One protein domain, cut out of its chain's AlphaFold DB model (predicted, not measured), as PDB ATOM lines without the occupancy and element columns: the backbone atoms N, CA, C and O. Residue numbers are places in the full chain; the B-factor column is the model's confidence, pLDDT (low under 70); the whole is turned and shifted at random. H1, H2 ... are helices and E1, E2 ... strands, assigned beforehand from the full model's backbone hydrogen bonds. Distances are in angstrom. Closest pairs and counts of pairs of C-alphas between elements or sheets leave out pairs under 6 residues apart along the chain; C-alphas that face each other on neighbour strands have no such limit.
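AT A GLANCE: This is residues 4 to 14 and 36 to 119 of the 132 residues of an uncharacterized protein of Chloroflexia bacterium (UniProt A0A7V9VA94). Picture one antiparallel sheet of seven strands, curled like part of a barrel and folded back on itself, with E1, E3 and E4 facing E6, E7 and E2 across the hinge strand E5. The short helix H1 packs at one end of this curl, and the two edge strands, E1 and E2, come near each other at one place. The printed part has 95 residues, with named elements in the order E1 E2 H1 E3 E4 E5 E6 E7 and a sheet order of E1 E3 E4 E5 E6 E7 E2; the class is mostly strand. The whole is compact, with a radius of gyration of the C-alphas of 12.9 A and spans of 34 by 29 by 19 A.

HOW THE PARTS SIT: Start at E5, residues 84 to 91, the hinge of the folded sheet, which is strongly twisted. It forms a hairpin with E6, residues 97 to 105, where N 87 and O 101 are 2.9 A apart. Its pairing is staggered: residues 84 to 89 pair with E6, and residues 90 to 91 pair with E4, residues 69 to 75, where N 90 and O 72 are 2.8 A apart. E3, residues 55 to 60, is a hairpin with E4, with N 57 and O 73 at 2.8 A. Beyond E3 look for the edge strand E1, residues 4 to 8, with N 5 and O 58 at 2.9 A. On the other leaf E6 and E7, residues 110 to 118, form a hairpin, with N 102 and O 113 at 2.8 A. E7 pairs with the edge strand E2, residues 37 to 43, through N 37 and O 116 at 2.7 A. The closest C-alphas of E1 and E2 are those of Ala 4 and Ser 39, 7.5 A apart, while E2 and E4 are apart. H1, residues 47 to 51, is on the sheet at a height of 7.6 A but over none of its strands; its closest C-alpha to E6 is Leu 47, 5.1 A from that of Gly 105. In H1 every O i to N i+4 pair is within hydrogen-bond range.

IN THESE COORDINATES: Find C-alpha 4 at (-1.497, -7.879, -27.385), where E1 begins; it is 13.1 A long. E2 is 19.5 A, H1 6.1 A, E3 16.3 A, E4 16.6 A, E5 22.8 A and E6 25.7 A. E7 runs 26.0 A to C-alpha 118 at (-6.284, -1.911, -41.392).

THE WHOLE: The two C-alphas farthest apart are those of Glu 64 and Ser 81, 38.8 A. Residues 15 to 35 are not printed, and C-alphas 14 and 36 are 26.5 A apart across the cut. No link printed whole is long. Confidence is under 70 at residues 4 to 14 and 62 to 67.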
ATOM      1  N   ALA A   4      -0.283  -7.702 -28.164       58.16
ATOM      2  CA  ALA A   4      -1.497  -7.879 -27.385       58.16
ATOM      3  C   ALA A   4      -1.173  -8.223 -25.929       58.16
ATOM      4  O   ALA A   4      -0.362  -9.114 -25.690       58.16
ATOM      5  N   ASP A   5      -1.828  -7.533 -24.997       61.94
ATOM      6  CA  ASP A   5      -1.870  -7.861 -23.568       61.94
ATOM      7  C   ASP A   5      -3.296  -8.284 -23.194       61.94
ATOM      8  O   ASP A   5      -4.280  -7.739 -23.713       61.94
ATOM      9  N   VAL A   6      -3.410  -9.277 -22.314       57.69
ATOM     10  CA  VAL A   6      -4.684  -9.669 -21.710       57.69
ATOM     11  C   VAL A   6      -4.725  -9.070 -20.312       57.69
ATOM     12  O   VAL A   6      -4.110  -9.602 -19.389       57.69
ATOM     13  N   GLU A   7      -5.480  -7.984 -20.149       55.69
ATOM     14  CA  GLU A   7      -5.510  -7.244 -18.891       55.69
ATOM     15  C   GLU A   7      -6.750  -7.620 -18.060       55.69
ATOM     16  O   GLU A   7      -7.889  -7.616 -18.540       55.69
ATOM     17  N   MET A   8      -6.539  -7.932 -16.777       42.03
ATOM     18  CA  MET A   8      -7.619  -8.056 -15.794       42.03
ATOM     19  C   MET A   8      -7.989  -6.661 -15.276       42.03
ATOM     20  O   MET A   8      -7.106  -5.906 -14.870       42.03
ATOM     21  N   ARG A   9      -9.285  -6.326 -15.148       44.16
ATOM     22  CA  ARG A   9      -9.764  -5.023 -14.608       44.16
ATOM     23  C   ARG A   9      -9.353  -4.717 -13.147       44.16
ATOM     24  O   ARG A   9      -9.813  -3.731 -12.577       44.16
ATOM     25  N   SER A  10      -8.491  -5.524 -12.527       48.28
ATOM     26  CA  SER A  10      -7.968  -5.331 -11.172       48.28
ATOM     27  C   SER A  10      -6.462  -5.629 -11.087       48.28
ATOM     28  O   SER A  10      -6.045  -6.531 -10.369       48.28
ATOM     29  N   GLY A  11      -5.643  -4.846 -11.794       41.50
ATOM     30  CA  GLY A  11      -4.292  -4.458 -11.357       41.50
ATOM     31  C   GLY A  11      -3.239  -5.546 -11.108       41.50
ATOM     32  O   GLY A  11      -2.270  -5.260 -10.410       41.50
ATOM     33  N   MET A  12      -3.389  -6.753 -11.657       38.84
ATOM     34  CA  MET A  12      -2.336  -7.771 -11.637       38.84
ATOM     35  C   MET A  12      -1.898  -8.046 -13.075       38.84
ATOM     36  O   MET A  12      -2.569  -8.757 -13.814       38.84
ATOM     37  N   SER A  13      -0.793  -7.426 -13.475       45.00
ATOM     38  CA  SER A  13      -0.088  -7.702 -14.726       45.00
ATOM     39  C   SER A  13       0.475  -9.126 -14.677       45.00
ATOM     40  O   SER A  13       1.351  -9.394 -13.852       45.00
ATOM     41  N   MET A  14      -0.039 -10.038 -15.506       51.00
ATOM     42  CA  MET A  14       0.573 -11.354 -15.712       51.00
ATOM     43  C   MET A  14       1.841 -11.205 -16.559       51.00
ATOM     44  O   MET A  14       1.900 -10.392 -17.479       51.00
ATOM     45  N   ALA A  36      -3.297  -9.341 -43.235       86.12
ATOM     46  CA  ALA A  36      -3.567  -9.308 -41.804       86.12
ATOM     47  C   ALA A  36      -2.255  -9.456 -41.020       86.12
ATOM     48  O   ALA A  36      -1.442 -10.339 -41.302       86.12
ATOM     49  N   ALA A  37      -2.064  -8.614 -40.009       86.31
ATOM     50  CA  ALA A  37      -1.088  -8.843 -38.960       86.31
ATOM     51  C   ALA A  37      -1.572  -9.983 -38.057       86.31
ATOM     52  O   ALA A  37      -2.750 -10.044 -37.697       86.31
ATOM     53  N   VAL A  38      -0.649 -10.871 -37.679       86.62
ATOM     54  CA  VAL A  38      -0.936 -12.019 -36.813       86.62
ATOM     55  C   VAL A  38      -0.031 -11.980 -35.589       86.62
ATOM     56  O   VAL A  38       1.180 -11.806 -35.723       86.62
ATOM     57  N   SER A  39      -0.620 -12.166 -34.410       86.69
ATOM     58  CA  SER A  39       0.104 -12.350 -33.150       86.69
ATOM     59  C   SER A  39      -0.393 -13.605 -32.451       86.69
ATOM     60  O   SER A  39      -1.590 -13.882 -32.470       86.69
ATOM     61  N   VAL A  40       0.517 -14.352 -31.828       89.50
ATOM     62  CA  VAL A  40       0.192 -15.547 -31.043       89.50
ATOM     63  C   VAL A  40       0.837 -15.411 -29.674       89.50
ATOM     64  O   VAL A  40       2.053 -15.245 -29.579       89.50
ATOM     65  N   THR A  41       0.019 -15.512 -28.633       88.94
ATOM     66  CA  THR A  41       0.446 -15.432 -27.235       88.94
ATOM     67  C   THR A  41      -0.148 -16.602 -26.461       88.94
ATOM     68  O   THR A  41      -1.328 -16.905 -26.613       88.94
ATOM     69  N   THR A  42       0.644 -17.244 -25.605       91.88
ATOM     70  CA  THR A  42       0.136 -18.243 -24.656       91.88
ATOM     71  C   THR A  42      -0.019 -17.598 -23.286       91.88
ATOM     72  O   THR A  42       0.914 -16.976 -22.781       91.88
ATOM     73  N   VAL A  43      -1.196 -17.756 -22.689       92.19
ATOM     74  CA  VAL A  43      -1.525 -17.296 -21.340       92.19
ATOM     75  C   VAL A  43      -1.589 -18.514 -20.425       92.19
ATOM     76  O   VAL A  43      -2.323 -19.460 -20.711       92.19
ATOM     77  N   ALA A  44      -0.863 -18.480 -19.307       93.12
ATOM     78  CA  ALA A  44      -0.799 -19.568 -18.326       93.12
ATOM     79  C   ALA A  44      -2.050 -19.640 -17.419       93.12
ATOM     80  O   ALA A  44      -1.949 -19.705 -16.194       93.12
ATOM     81  N   VAL A  45      -3.237 -19.534 -18.020       92.88
ATOM     82  CA  VAL A  45      -4.542 -19.571 -17.355       92.88
ATOM     83  C   VAL A  45      -5.536 -20.292 -18.267       92.88
ATOM     84  O   VAL A  45      -5.543 -20.074 -19.483       92.88
ATOM     85  N   SER A  46      -6.404 -21.129 -17.692       95.25
ATOM     86  CA  SER A  46      -7.421 -21.852 -18.457       95.25
ATOM     87  C   SER A  46      -8.487 -20.907 -19.011       95.25
ATOM     88  O   SER A  46      -8.865 -19.923 -18.369       95.25
ATOM     89  N   LEU A  47      -9.039 -21.242 -20.180       94.31
ATOM     90  CA  LEU A  47     -10.094 -20.441 -20.809       94.31
ATOM     91  C   LEU A  47     -11.332 -20.318 -19.905       94.31
ATOM     92  O   LEU A  47     -11.952 -19.262 -19.851       94.31
ATOM     93  N   GLU A  48     -11.659 -21.362 -19.141       93.94
ATOM     94  CA  GLU A  48     -12.745 -21.327 -18.153       93.94
ATOM     95  C   GLU A  48     -12.487 -20.289 -17.049       93.94
ATOM     96  O   GLU A  48     -13.391 -19.545 -16.668       93.94
ATOM     97  N   THR A  49     -11.242 -20.181 -16.574       93.56
ATOM     98  CA  THR A  49     -10.859 -19.174 -15.574       93.56
ATOM     99  C   THR A  49     -10.929 -17.767 -16.164       93.56
ATOM    100  O   THR A  49     -11.452 -16.861 -15.517       93.56
ATOM    101  N   ILE A  50     -10.478 -17.587 -17.411       93.06
ATOM    102  CA  ILE A  50     -10.608 -16.313 -18.133       93.06
ATOM    103  C   ILE A  50     -12.091 -15.939 -18.287       93.06
ATOM    104  O   ILE A  50     -12.465 -14.795 -18.066       93.06
ATOM    105  N   LEU A  51     -12.972 -16.889 -18.597       94.62
ATOM    106  CA  LEU A  51     -14.409 -16.628 -18.743       94.62
ATOM    107  C   LEU A  51     -15.158 -16.470 -17.411       94.62
ATOM    108  O   LEU A  51     -16.291 -15.993 -17.399       94.62
ATOM    109  N   SER A  52     -14.541 -16.844 -16.290       92.56
ATOM    110  CA  SER A  52     -15.141 -16.730 -14.954       92.56
ATOM    111  C   SER A  52     -15.108 -15.305 -14.389       92.56
ATOM    112  O   SER A  52     -15.747 -15.036 -13.371       92.56
ATOM    113  N   ALA A  53     -14.383 -14.388 -15.030       89.88
ATOM    114  CA  ALA A  53     -14.360 -12.971 -14.687       89.88
ATOM    115  C   ALA A  53     -14.301 -12.098 -15.947       89.88
ATOM    116  O   ALA A  53     -14.068 -12.574 -17.055       89.88
ATOM    117  N   GLU A  54     -14.536 -10.802 -15.779       89.69
ATOM    118  CA  GLU A  54     -14.570  -9.863 -16.896       89.69
ATOM    119  C   GLU A  54     -13.145  -9.484 -17.330       89.69
ATOM    120  O   GLU A  54     -12.409  -8.835 -16.581       89.69
ATOM    121  N   HIS A  55     -12.773  -9.888 -18.548       92.19
ATOM    122  CA  HIS A  55     -11.459  -9.643 -19.146       92.19
ATOM    123  C   HIS A  55     -11.586  -8.951 -20.502       92.19
ATOM    124  O   HIS A  55     -12.618  -9.042 -21.172       92.19
ATOM    125  N   ALA A  56     -10.515  -8.292 -20.934       92.56
ATOM    126  CA  ALA A  56     -10.410  -7.723 -22.268       92.56
ATOM    127  C   ALA A  56      -9.029  -7.994 -22.869       92.56
ATOM    128  O   ALA A  56      -8.034  -8.122 -22.158       92.56
ATOM    129  N   ILE A  57      -8.986  -8.068 -24.196       90.38
ATOM    130  CA  ILE A  57      -7.749  -8.033 -24.970       90.38
ATOM    131  C   ILE A  57      -7.495  -6.584 -25.357       90.38
ATOM    132  O   ILE A  57      -8.357  -5.949 -25.968       90.38
ATOM    133  N   ASN A  58      -6.300  -6.101 -25.044       88.50
ATOM    134  CA  ASN A  58      -5.813  -4.789 -25.435       88.50
ATOM    135  C   ASN A  58      -4.631  -4.944 -26.385       88.50
ATOM    136  O   ASN A  58      -3.728  -5.742 -26.143       88.50
ATOM    137  N   ILE A  59      -4.621  -4.175 -27.470       85.62
ATOM    138  CA  ILE A  59      -3.562  -4.248 -28.474       85.62
ATOM    139  C   ILE A  59      -2.842  -2.914 -28.540       85.62
ATOM    140  O   ILE A  59      -3.470  -1.874 -28.724       85.62
ATOM    141  N   HIS A  60      -1.521  -2.970 -28.458       81.62
ATOM    142  CA  HIS A  60      -0.620  -1.826 -28.501       81.62
ATOM    143  C   HIS A  60       0.145  -1.812 -29.817       81.62
ATOM    144  O   HIS A  60       0.439  -2.867 -30.379       81.62
ATOM    145  N   GLU A  61       0.532  -0.629 -30.284       70.31
ATOM    146  CA  GLU A  61       1.238  -0.465 -31.557       70.31
ATOM    147  C   GLU A  61       2.601  -1.185 -31.596       70.31
ATOM    148  O   GLU A  61       2.963  -1.774 -32.619       70.31
ATOM    149  N   SER A  62       3.369  -1.155 -30.499       68.06
ATOM    150  CA  SER A  62       4.662  -1.847 -30.326       68.06
ATOM    151  C   SER A  62       5.134  -1.807 -28.861       68.06
ATOM    152  O   SER A  62       4.666  -0.978 -28.085       68.06
ATOM    153  N   ALA A  63       6.114  -2.646 -28.490       58.12
ATOM    154  CA  ALA A  63       6.717  -2.672 -27.141       58.12
ATOM    155  C   ALA A  63       7.258  -1.307 -26.682       58.12
ATOM    156  O   ALA A  63       7.181  -0.953 -25.511       58.12
ATOM    157  N   GLU A  64       7.807  -0.538 -27.620       55.19
ATOM    158  CA  GLU A  64       8.417   0.774 -27.379       55.19
ATOM    159  C   GLU A  64       7.370   1.893 -27.224       55.19
ATOM    160  O   GLU A  64       7.703   3.000 -26.810       55.19
ATOM    161  N   ASN A  65       6.101   1.604 -27.537       58.97
ATOM    162  CA  ASN A  65       4.979   2.539 -27.464       58.97
ATOM    163  C   ASN A  65       3.746   1.882 -26.815       58.97
ATOM    164  O   ASN A  65       2.624   1.978 -27.306       58.97
ATOM    165  N   ALA A  66       3.960   1.208 -25.680       58.28
ATOM    166  CA  ALA A  66       2.919   0.478 -24.947       58.28
ATOM    167  C   ALA A  66       1.748   1.356 -24.451       58.28
ATOM    168  O   ALA A  66       0.727   0.831 -24.035       58.28
ATOM    169  N   GLY A  67       1.869   2.689 -24.496       60.50
ATOM    170  CA  GLY A  67       0.773   3.605 -24.167       60.50
ATOM    171  C   GLY A  67      -0.228   3.841 -25.305       60.50
ATOM    172  O   GLY A  67      -1.272   4.441 -25.051       60.50
ATOM    173  N   ASN A  68       0.072   3.411 -26.540       74.62
ATOM    174  CA  ASN A  68      -0.809   3.620 -27.690       74.62
ATOM    175  C   ASN A  68      -1.618   2.358 -28.012       74.62
ATOM    176  O   ASN A  68      -1.104   1.416 -28.623       74.62
ATOM    177  N   TYR A  69      -2.886   2.356 -27.600       80.38
ATOM    178  CA  TYR A  69      -3.829   1.271 -27.859       80.38
ATOM    179  C   TYR A  69      -4.465   1.440 -29.237       80.38
ATOM    180  O   TYR A  69      -5.082   2.469 -29.510       80.38
ATOM    181  N   ILE A  70      -4.353   0.421 -30.084       86.19
ATOM    182  CA  ILE A  70      -4.858   0.455 -31.462       86.19
ATOM    183  C   ILE A  70      -6.172  -0.313 -31.630       86.19
ATOM    184  O   ILE A  70      -6.967   0.030 -32.499       86.19
ATOM    185  N   ALA A  71      -6.445  -1.317 -30.796       89.31
ATOM    186  CA  ALA A  71      -7.709  -2.050 -30.809       89.31
ATOM    187  C   ALA A  71      -7.968  -2.744 -29.462       89.31
ATOM    188  O   ALA A  71      -7.034  -3.015 -28.702       89.31
ATOM    189  N   CYS A  72      -9.236  -3.043 -29.176       93.06
ATOM    190  CA  CYS A  72      -9.651  -3.765 -27.975       93.06
ATOM    191  C   CYS A  72     -10.855  -4.682 -28.213       93.06
ATOM    192  O   CYS A  72     -11.645  -4.476 -29.134       93.06
ATOM    193  N   GLY A  73     -11.031  -5.679 -27.348       93.50
ATOM    194  CA  GLY A  73     -12.237  -6.504 -27.333       93.50
ATOM    195  C   GLY A  73     -12.473  -7.155 -25.980       93.50
ATOM    196  O   GLY A  73     -11.547  -7.686 -25.369       93.50
ATOM    197  N   ALA A  74     -13.720  -7.120 -25.511       94.75
ATOM    198  CA  ALA A  74     -14.123  -7.841 -24.310       94.75
ATOM    199  C   ALA A  74     -14.099  -9.353 -24.575       94.75
ATOM    200  O   ALA A  74     -14.631  -9.822 -25.584       94.75
ATOM    201  N   ILE A  75     -13.509 -10.117 -23.658       94.31
ATOM    202  CA  ILE A  75     -13.498 -11.575 -23.734       94.31
ATOM    203  C   ILE A  75     -14.821 -12.085 -23.172       94.31
ATOM    204  O   ILE A  75     -15.097 -11.976 -21.979       94.31
ATOM    205  N   GLY A  76     -15.647 -12.648 -24.046       92.31
ATOM    206  CA  GLY A  76     -16.929 -13.223 -23.672       92.31
ATOM    207  C   GLY A  76     -17.619 -13.880 -24.860       92.31
ATOM    208  O   GLY A  76     -17.272 -13.634 -26.013       92.31
ATOM    209  N   GLY A  77     -18.599 -14.731 -24.566       92.00
ATOM    210  CA  GLY A  77     -19.336 -15.498 -25.566       92.00
ATOM    211  C   GLY A  77     -19.480 -16.960 -25.164       92.00
ATOM    212  O   GLY A  77     -19.300 -17.325 -24.003       92.00
ATOM    213  N   THR A  78     -19.827 -17.796 -26.134       92.81
ATOM    214  CA  THR A  78     -19.941 -19.246 -25.955       92.81
ATOM    215  C   THR A  78     -18.884 -19.913 -26.827       92.81
ATOM    216  O   THR A  78     -18.896 -19.665 -28.034       92.81
ATOM    217  N   PRO A  79     -17.976 -20.721 -26.250       94.31
ATOM    218  CA  PRO A  79     -17.051 -21.517 -27.045       94.31
ATOM    219  C   PRO A  79     -17.797 -22.442 -28.016       94.31
ATOM    220  O   PRO A  79     -18.917 -22.872 -27.730       94.31
ATOM    221  N   ASP A  80     -17.187 -22.746 -29.159       94.75
ATOM    222  CA  ASP A  80     -17.731 -23.705 -30.120       94.75
ATOM    223  C   ASP A  80     -17.641 -25.161 -29.611       94.75
ATOM    224  O   ASP A  80     -17.245 -25.438 -28.475       94.75
ATOM    225  N   SER A  81     -18.027 -26.115 -30.462       93.25
ATOM    226  CA  SER A  81     -17.962 -27.553 -30.166       93.25
ATOM    227  C   SER A  81     -16.562 -28.074 -29.846       93.25
ATOM    228  O   SER A  81     -16.437 -29.101 -29.180       93.25
ATOM    229  N   ASP A  82     -15.533 -27.388 -30.325       92.69
ATOM    230  CA  ASP A  82     -14.125 -27.726 -30.174       92.69
ATOM    231  C   ASP A  82     -13.480 -26.944 -29.012       92.69
ATOM    232  O   ASP A  82     -12.292 -27.102 -28.733       92.69
ATOM    233  N   GLY A  83     -14.266 -26.132 -28.293       91.44
ATOM    234  CA  GLY A  83     -13.811 -25.335 -27.156       91.44
ATOM    235  C   GLY A  83     -13.112 -24.034 -27.555       91.44
ATOM    236  O   GLY A  83     -12.466 -23.411 -26.710       91.44
ATOM    237  N   ASN A  84     -13.241 -23.603 -28.811       95.69
ATOM    238  CA  ASN A  84     -12.662 -22.353 -29.291       95.69
ATOM    239  C   ASN A  84     -13.587 -21.177 -29.009       95.69
ATOM    240  O   ASN A  84     -14.786 -21.244 -29.276       95.69
ATOM    241  N   LEU A  85     -13.025 -20.058 -28.564       97.12
ATOM    242  CA  LEU A  85     -13.748 -18.796 -28.464       97.12
ATOM    243  C   LEU A  85     -13.233 -17.810 -29.512       97.12
ATOM    244  O   LEU A  85     -12.029 -17.592 -29.632       97.12
ATOM    245  N   PHE A  86     -14.157 -17.174 -30.228       97.00
ATOM    246  CA  PHE A  86     -13.856 -16.117 -31.187       97.00
ATOM    247  C   PHE A  86     -14.511 -14.817 -30.736       97.00
ATOM    248  O   PHE A  86     -15.715 -14.788 -30.480       97.00
ATOM    249  N   ILE A  87     -13.729 -13.742 -30.658       96.62
ATOM    250  CA  ILE A  87     -14.227 -12.409 -30.301       96.62
ATOM    251  C   ILE A  87     -13.796 -11.373 -31.335       96.62
ATOM    252  O   ILE A  87     -12.730 -11.486 -31.940       96.62
ATOM    253  N   GLY A  88     -14.629 -10.352 -31.529       94.88
ATOM    254  CA  GLY A  88     -14.283  -9.191 -32.343       94.88
ATOM    255  C   GLY A  88     -13.371  -8.227 -31.587       94.88
ATOM    256  O   GLY A  88     -13.506  -8.054 -30.375       94.88
ATOM    257  N   LEU A  89     -12.468  -7.583 -32.320       94.31
ATOM    258  CA  LEU A  89     -11.591  -6.524 -31.835       94.31
ATOM    259  C   LEU A  89     -11.960  -5.237 -32.569       94.31
ATOM    260  O   LEU A  89     -11.843  -5.151 -33.795       94.31
ATOM    261  N   ALA A  90     -12.448  -4.261 -31.813       92.31
ATOM    262  CA  ALA A  90     -12.832  -2.958 -32.318       92.31
ATOM    263  C   ALA A  90     -11.647  -1.995 -32.272       92.31
ATOM    264  O   ALA A  90     -10.821  -2.039 -31.358       92.31
ATOM    265  N   GLU A  91     -11.611  -1.112 -33.259       91.31
ATOM    266  CA  GLU A  91     -10.631  -0.041 -33.367       91.31
ATOM    267  C   GLU A  91     -10.678   0.890 -32.154       91.31
ATOM    268  O   GLU A  91     -11.749   1.202 -31.628       91.31
ATOM    269  N   LEU A  92      -9.505   1.365 -31.742       87.12
ATOM    270  CA  LEU A  92      -9.350   2.446 -30.779       87.12
ATOM    271  C   LEU A  92      -8.485   3.564 -31.362       87.12
ATOM    272  O   LEU A  92      -7.570   3.305 -32.139       87.12
ATOM    273  N   ASN A  93      -8.750   4.798 -30.919       85.75
ATOM    274  CA  ASN A  93      -7.933   5.986 -31.199       85.75
ATOM    275  C   ASN A  93      -7.704   6.276 -32.694       85.75
ATOM    276  O   ASN A  93      -6.617   6.716 -33.066       85.75
ATOM    277  N   ASP A  94      -8.713   6.023 -33.535       84.81
ATOM    278  CA  ASP A  94      -8.644   6.228 -34.990       84.81
ATOM    279  C   ASP A  94      -7.449   5.494 -35.644       84.81
ATOM    280  O   ASP A  94      -6.830   5.986 -36.590       84.81
ATOM    281  N   SER A  95      -7.072   4.328 -35.102       84.88
ATOM    282  CA  SER A  95      -5.910   3.564 -35.569       84.88
ATOM    283  C   SER A  95      -6.115   2.921 -36.945       84.88
ATOM    284  O   SER A  95      -5.147   2.488 -37.567       84.88
ATOM    285  N   GLY A  96      -7.365   2.808 -37.404       87.31
ATOM    286  CA  GLY A  96      -7.762   2.067 -38.599       87.31
ATOM    287  C   GLY A  96      -7.774   0.541 -38.447       87.31
ATOM    288  O   GLY A  96      -8.168  -0.146 -39.394       87.31
ATOM    289  N   PHE A  97      -7.343  -0.012 -37.305       88.69
ATOM    290  CA  PHE A  97      -7.216  -1.457 -37.098       88.69
ATOM    291  C   PHE A  97      -8.472  -2.076 -36.487       88.69
ATOM    292  O   PHE A  97      -8.927  -1.698 -35.413       88.69
ATOM    293  N   THR A  98      -8.967  -3.134 -37.123       91.75
ATOM    294  CA  THR A  98     -10.009  -4.011 -36.570       91.75
ATOM    295  C   THR A  98      -9.629  -5.464 -36.800       91.75
ATOM    296  O   THR A  98      -8.740  -5.772 -37.600       91.75
ATOM    297  N   GLY A  99     -10.262  -6.382 -36.075       93.00
ATOM    298  CA  GLY A  99      -9.867  -7.776 -36.182       93.00
ATOM    299  C   GLY A  99     -10.688  -8.756 -35.376       93.00
ATOM    300  O   GLY A  99     -11.791  -8.463 -34.913       93.00
ATOM    301  N   VAL A 100     -10.113  -9.941 -35.213       94.81
ATOM    302  CA  VAL A 100     -10.665 -11.032 -34.415       94.81
ATOM    303  C   VAL A 100      -9.576 -11.651 -33.551       94.81
ATOM    304  O   VAL A 100      -8.421 -11.762 -33.971       94.81
ATOM    305  N   ALA A 101      -9.950 -12.083 -32.352       96.19
ATOM    306  CA  ALA A 101      -9.127 -12.961 -31.538       96.19
ATOM    307  C   ALA A 101      -9.755 -14.351 -31.480       96.19
ATOM    308  O   ALA A 101     -10.963 -14.493 -31.293       96.19
ATOM    309  N   TRP A 102      -8.910 -15.363 -31.620       96.75
ATOM    310  CA  TRP A 102      -9.215 -16.772 -31.450       96.75
ATOM    311  C   TRP A 102      -8.494 -17.277 -30.204       96.75
ATOM    312  O   TRP A 102      -7.265 -17.275 -30.145       96.75
ATOM    313  N   LEU A 103      -9.264 -17.691 -29.205       97.44
ATOM    314  CA  LEU A 103      -8.773 -18.244 -27.955       97.44
ATOM    315  C   LEU A 103      -9.021 -19.754 -27.953       97.44
ATOM    316  O   LEU A 103     -10.151 -20.204 -28.147       97.44
ATOM    317  N   GLN A 104      -7.963 -20.521 -27.714       97.12
ATOM    318  CA  GLN A 104      -7.984 -21.979 -27.628       97.12
ATOM    319  C   GLN A 104      -7.578 -22.403 -26.224       97.12
ATOM    320  O   GLN A 104      -6.456 -22.126 -25.805       97.12
ATOM    321  N   GLY A 105      -8.463 -23.091 -25.503       94.12
ATOM    322  CA  GLY A 105      -8.096 -23.720 -24.237       94.12
ATOM    323  C   GLY A 105      -7.274 -24.986 -24.481       94.12
ATOM    324  O   GLY A 105      -7.749 -25.915 -25.126       94.12
ATOM    325  N   THR A 106      -6.062 -25.060 -23.933       91.88
ATOM    326  CA  THR A 106      -5.174 -26.236 -24.024       91.88
ATOM    327  C   THR A 106      -5.022 -26.934 -22.671       91.88
ATOM    328  O   THR A 106      -3.957 -27.443 -22.330       91.88
ATOM    329  N   GLY A 107      -6.098 -26.948 -21.878       90.69
ATOM    330  CA  GLY A 107      -6.111 -27.426 -20.495       90.69
ATOM    331  C   GLY A 107      -5.953 -26.270 -19.508       90.69
ATOM    332  O   GLY A 107      -6.883 -25.489 -19.316       90.69
ATOM    333  N   GLU A 108      -4.784 -26.171 -18.880       93.56
ATOM    334  CA  GLU A 108      -4.470 -25.133 -17.883       93.56
ATOM    335  C   GLU A 108      -3.996 -23.812 -18.511       93.56
ATOM    336  O   GLU A 108      -3.854 -22.813 -17.812       93.56
ATOM    337  N   GLU A 109      -3.789 -23.795 -19.827       94.06
ATOM    338  CA  GLU A 109      -3.328 -22.637 -20.592       94.06
ATOM    339  C   GLU A 109      -4.338 -22.261 -21.682       94.06
ATOM    340  O   GLU A 109      -5.192 -23.061 -22.079       94.06
ATOM    341  N   THR A 110      -4.217 -21.034 -22.184       95.75
ATOM    342  CA  THR A 110      -4.996 -20.527 -23.313       95.75
ATOM    343  C   THR A 110      -4.057 -19.954 -24.362       95.75
ATOM    344  O   THR A 110      -3.282 -19.042 -24.078       95.75
ATOM    345  N   VAL A 111      -4.146 -20.452 -25.591       95.62
ATOM    346  CA  VAL A 111      -3.450 -19.870 -26.742       95.62
ATOM    347  C   VAL A 111      -4.357 -18.828 -27.380       95.62
ATOM    348  O   VAL A 111      -5.470 -19.137 -27.802       95.62
ATOM    349  N   VAL A 112      -3.877 -17.592 -27.455       95.12
ATOM    350  CA  VAL A 112      -4.575 -16.443 -28.028       95.12
ATOM    351  C   VAL A 112      -3.911 -16.083 -29.350       95.12
ATOM    352  O   VAL A 112      -2.773 -15.617 -29.382       95.12
ATOM    353  N   THR A 113      -4.637 -16.282 -30.445       94.75
ATOM    354  CA  THR A 113      -4.233 -15.857 -31.786       94.75
ATOM    355  C   THR A 113      -5.051 -14.645 -32.192       94.75
ATOM    356  O   THR A 113      -6.278 -14.685 -32.170       94.75
ATOM    357  N   ILE A 114      -4.390 -13.570 -32.595       93.38
ATOM    358  CA  ILE A 114      -5.029 -12.326 -33.024       93.38
ATOM    359  C   ILE A 114      -4.749 -12.104 -34.496       93.38
ATOM    360  O   ILE A 114      -3.604 -12.213 -34.929       93.38
ATOM    361  N   PHE A 115      -5.796 -11.742 -35.229       92.00
ATOM    362  CA  PHE A 115      -5.733 -11.302 -36.614       92.00
ATOM    363  C   PHE A 115      -6.255  -9.872 -36.679       92.00
ATOM    364  O   PHE A 115      -7.405  -9.625 -36.323       92.00
ATOM    365  N   LEU A 116      -5.422  -8.939 -37.131       90.81
ATOM    366  CA  LEU A 116      -5.783  -7.532 -37.314       90.81
ATOM    367  C   LEU A 116      -5.486  -7.113 -38.739       90.81
ATOM    368  O   LEU A 116      -4.440  -7.463 -39.275       90.81
ATOM    369  N   ALA A 117      -6.351  -6.300 -39.321       89.25
ATOM    370  CA  ALA A 117      -6.029  -5.592 -40.546       89.25
ATOM    371  C   ALA A 117      -6.533  -4.155 -40.465       89.25
ATOM    372  O   ALA A 117      -7.489  -3.841 -39.748       89.25
ATOM    373  N   GLU A 118      -5.854  -3.286 -41.197       87.50
ATOM    374  CA  GLU A 118      -6.284  -1.911 -41.392       87.50
ATOM    375  C   GLU A 118      -7.394  -1.842 -42.451       87.50
ATOM    376  O   GLU A 118      -7.411  -2.618 -43.407       87.50
ATOM    377  N   GLY A 119      -8.344  -0.921 -42.281       80.19
ATOM    378  CA  GLY A 119      -9.307  -0.585 -43.333       80.19
ATOM    379  C   GLY A 119     -10.432  -1.599 -43.581       80.19
ATOM    380  O   GLY A 119     -11.190  -1.413 -44.528       80.19
TER     381      GLY A 119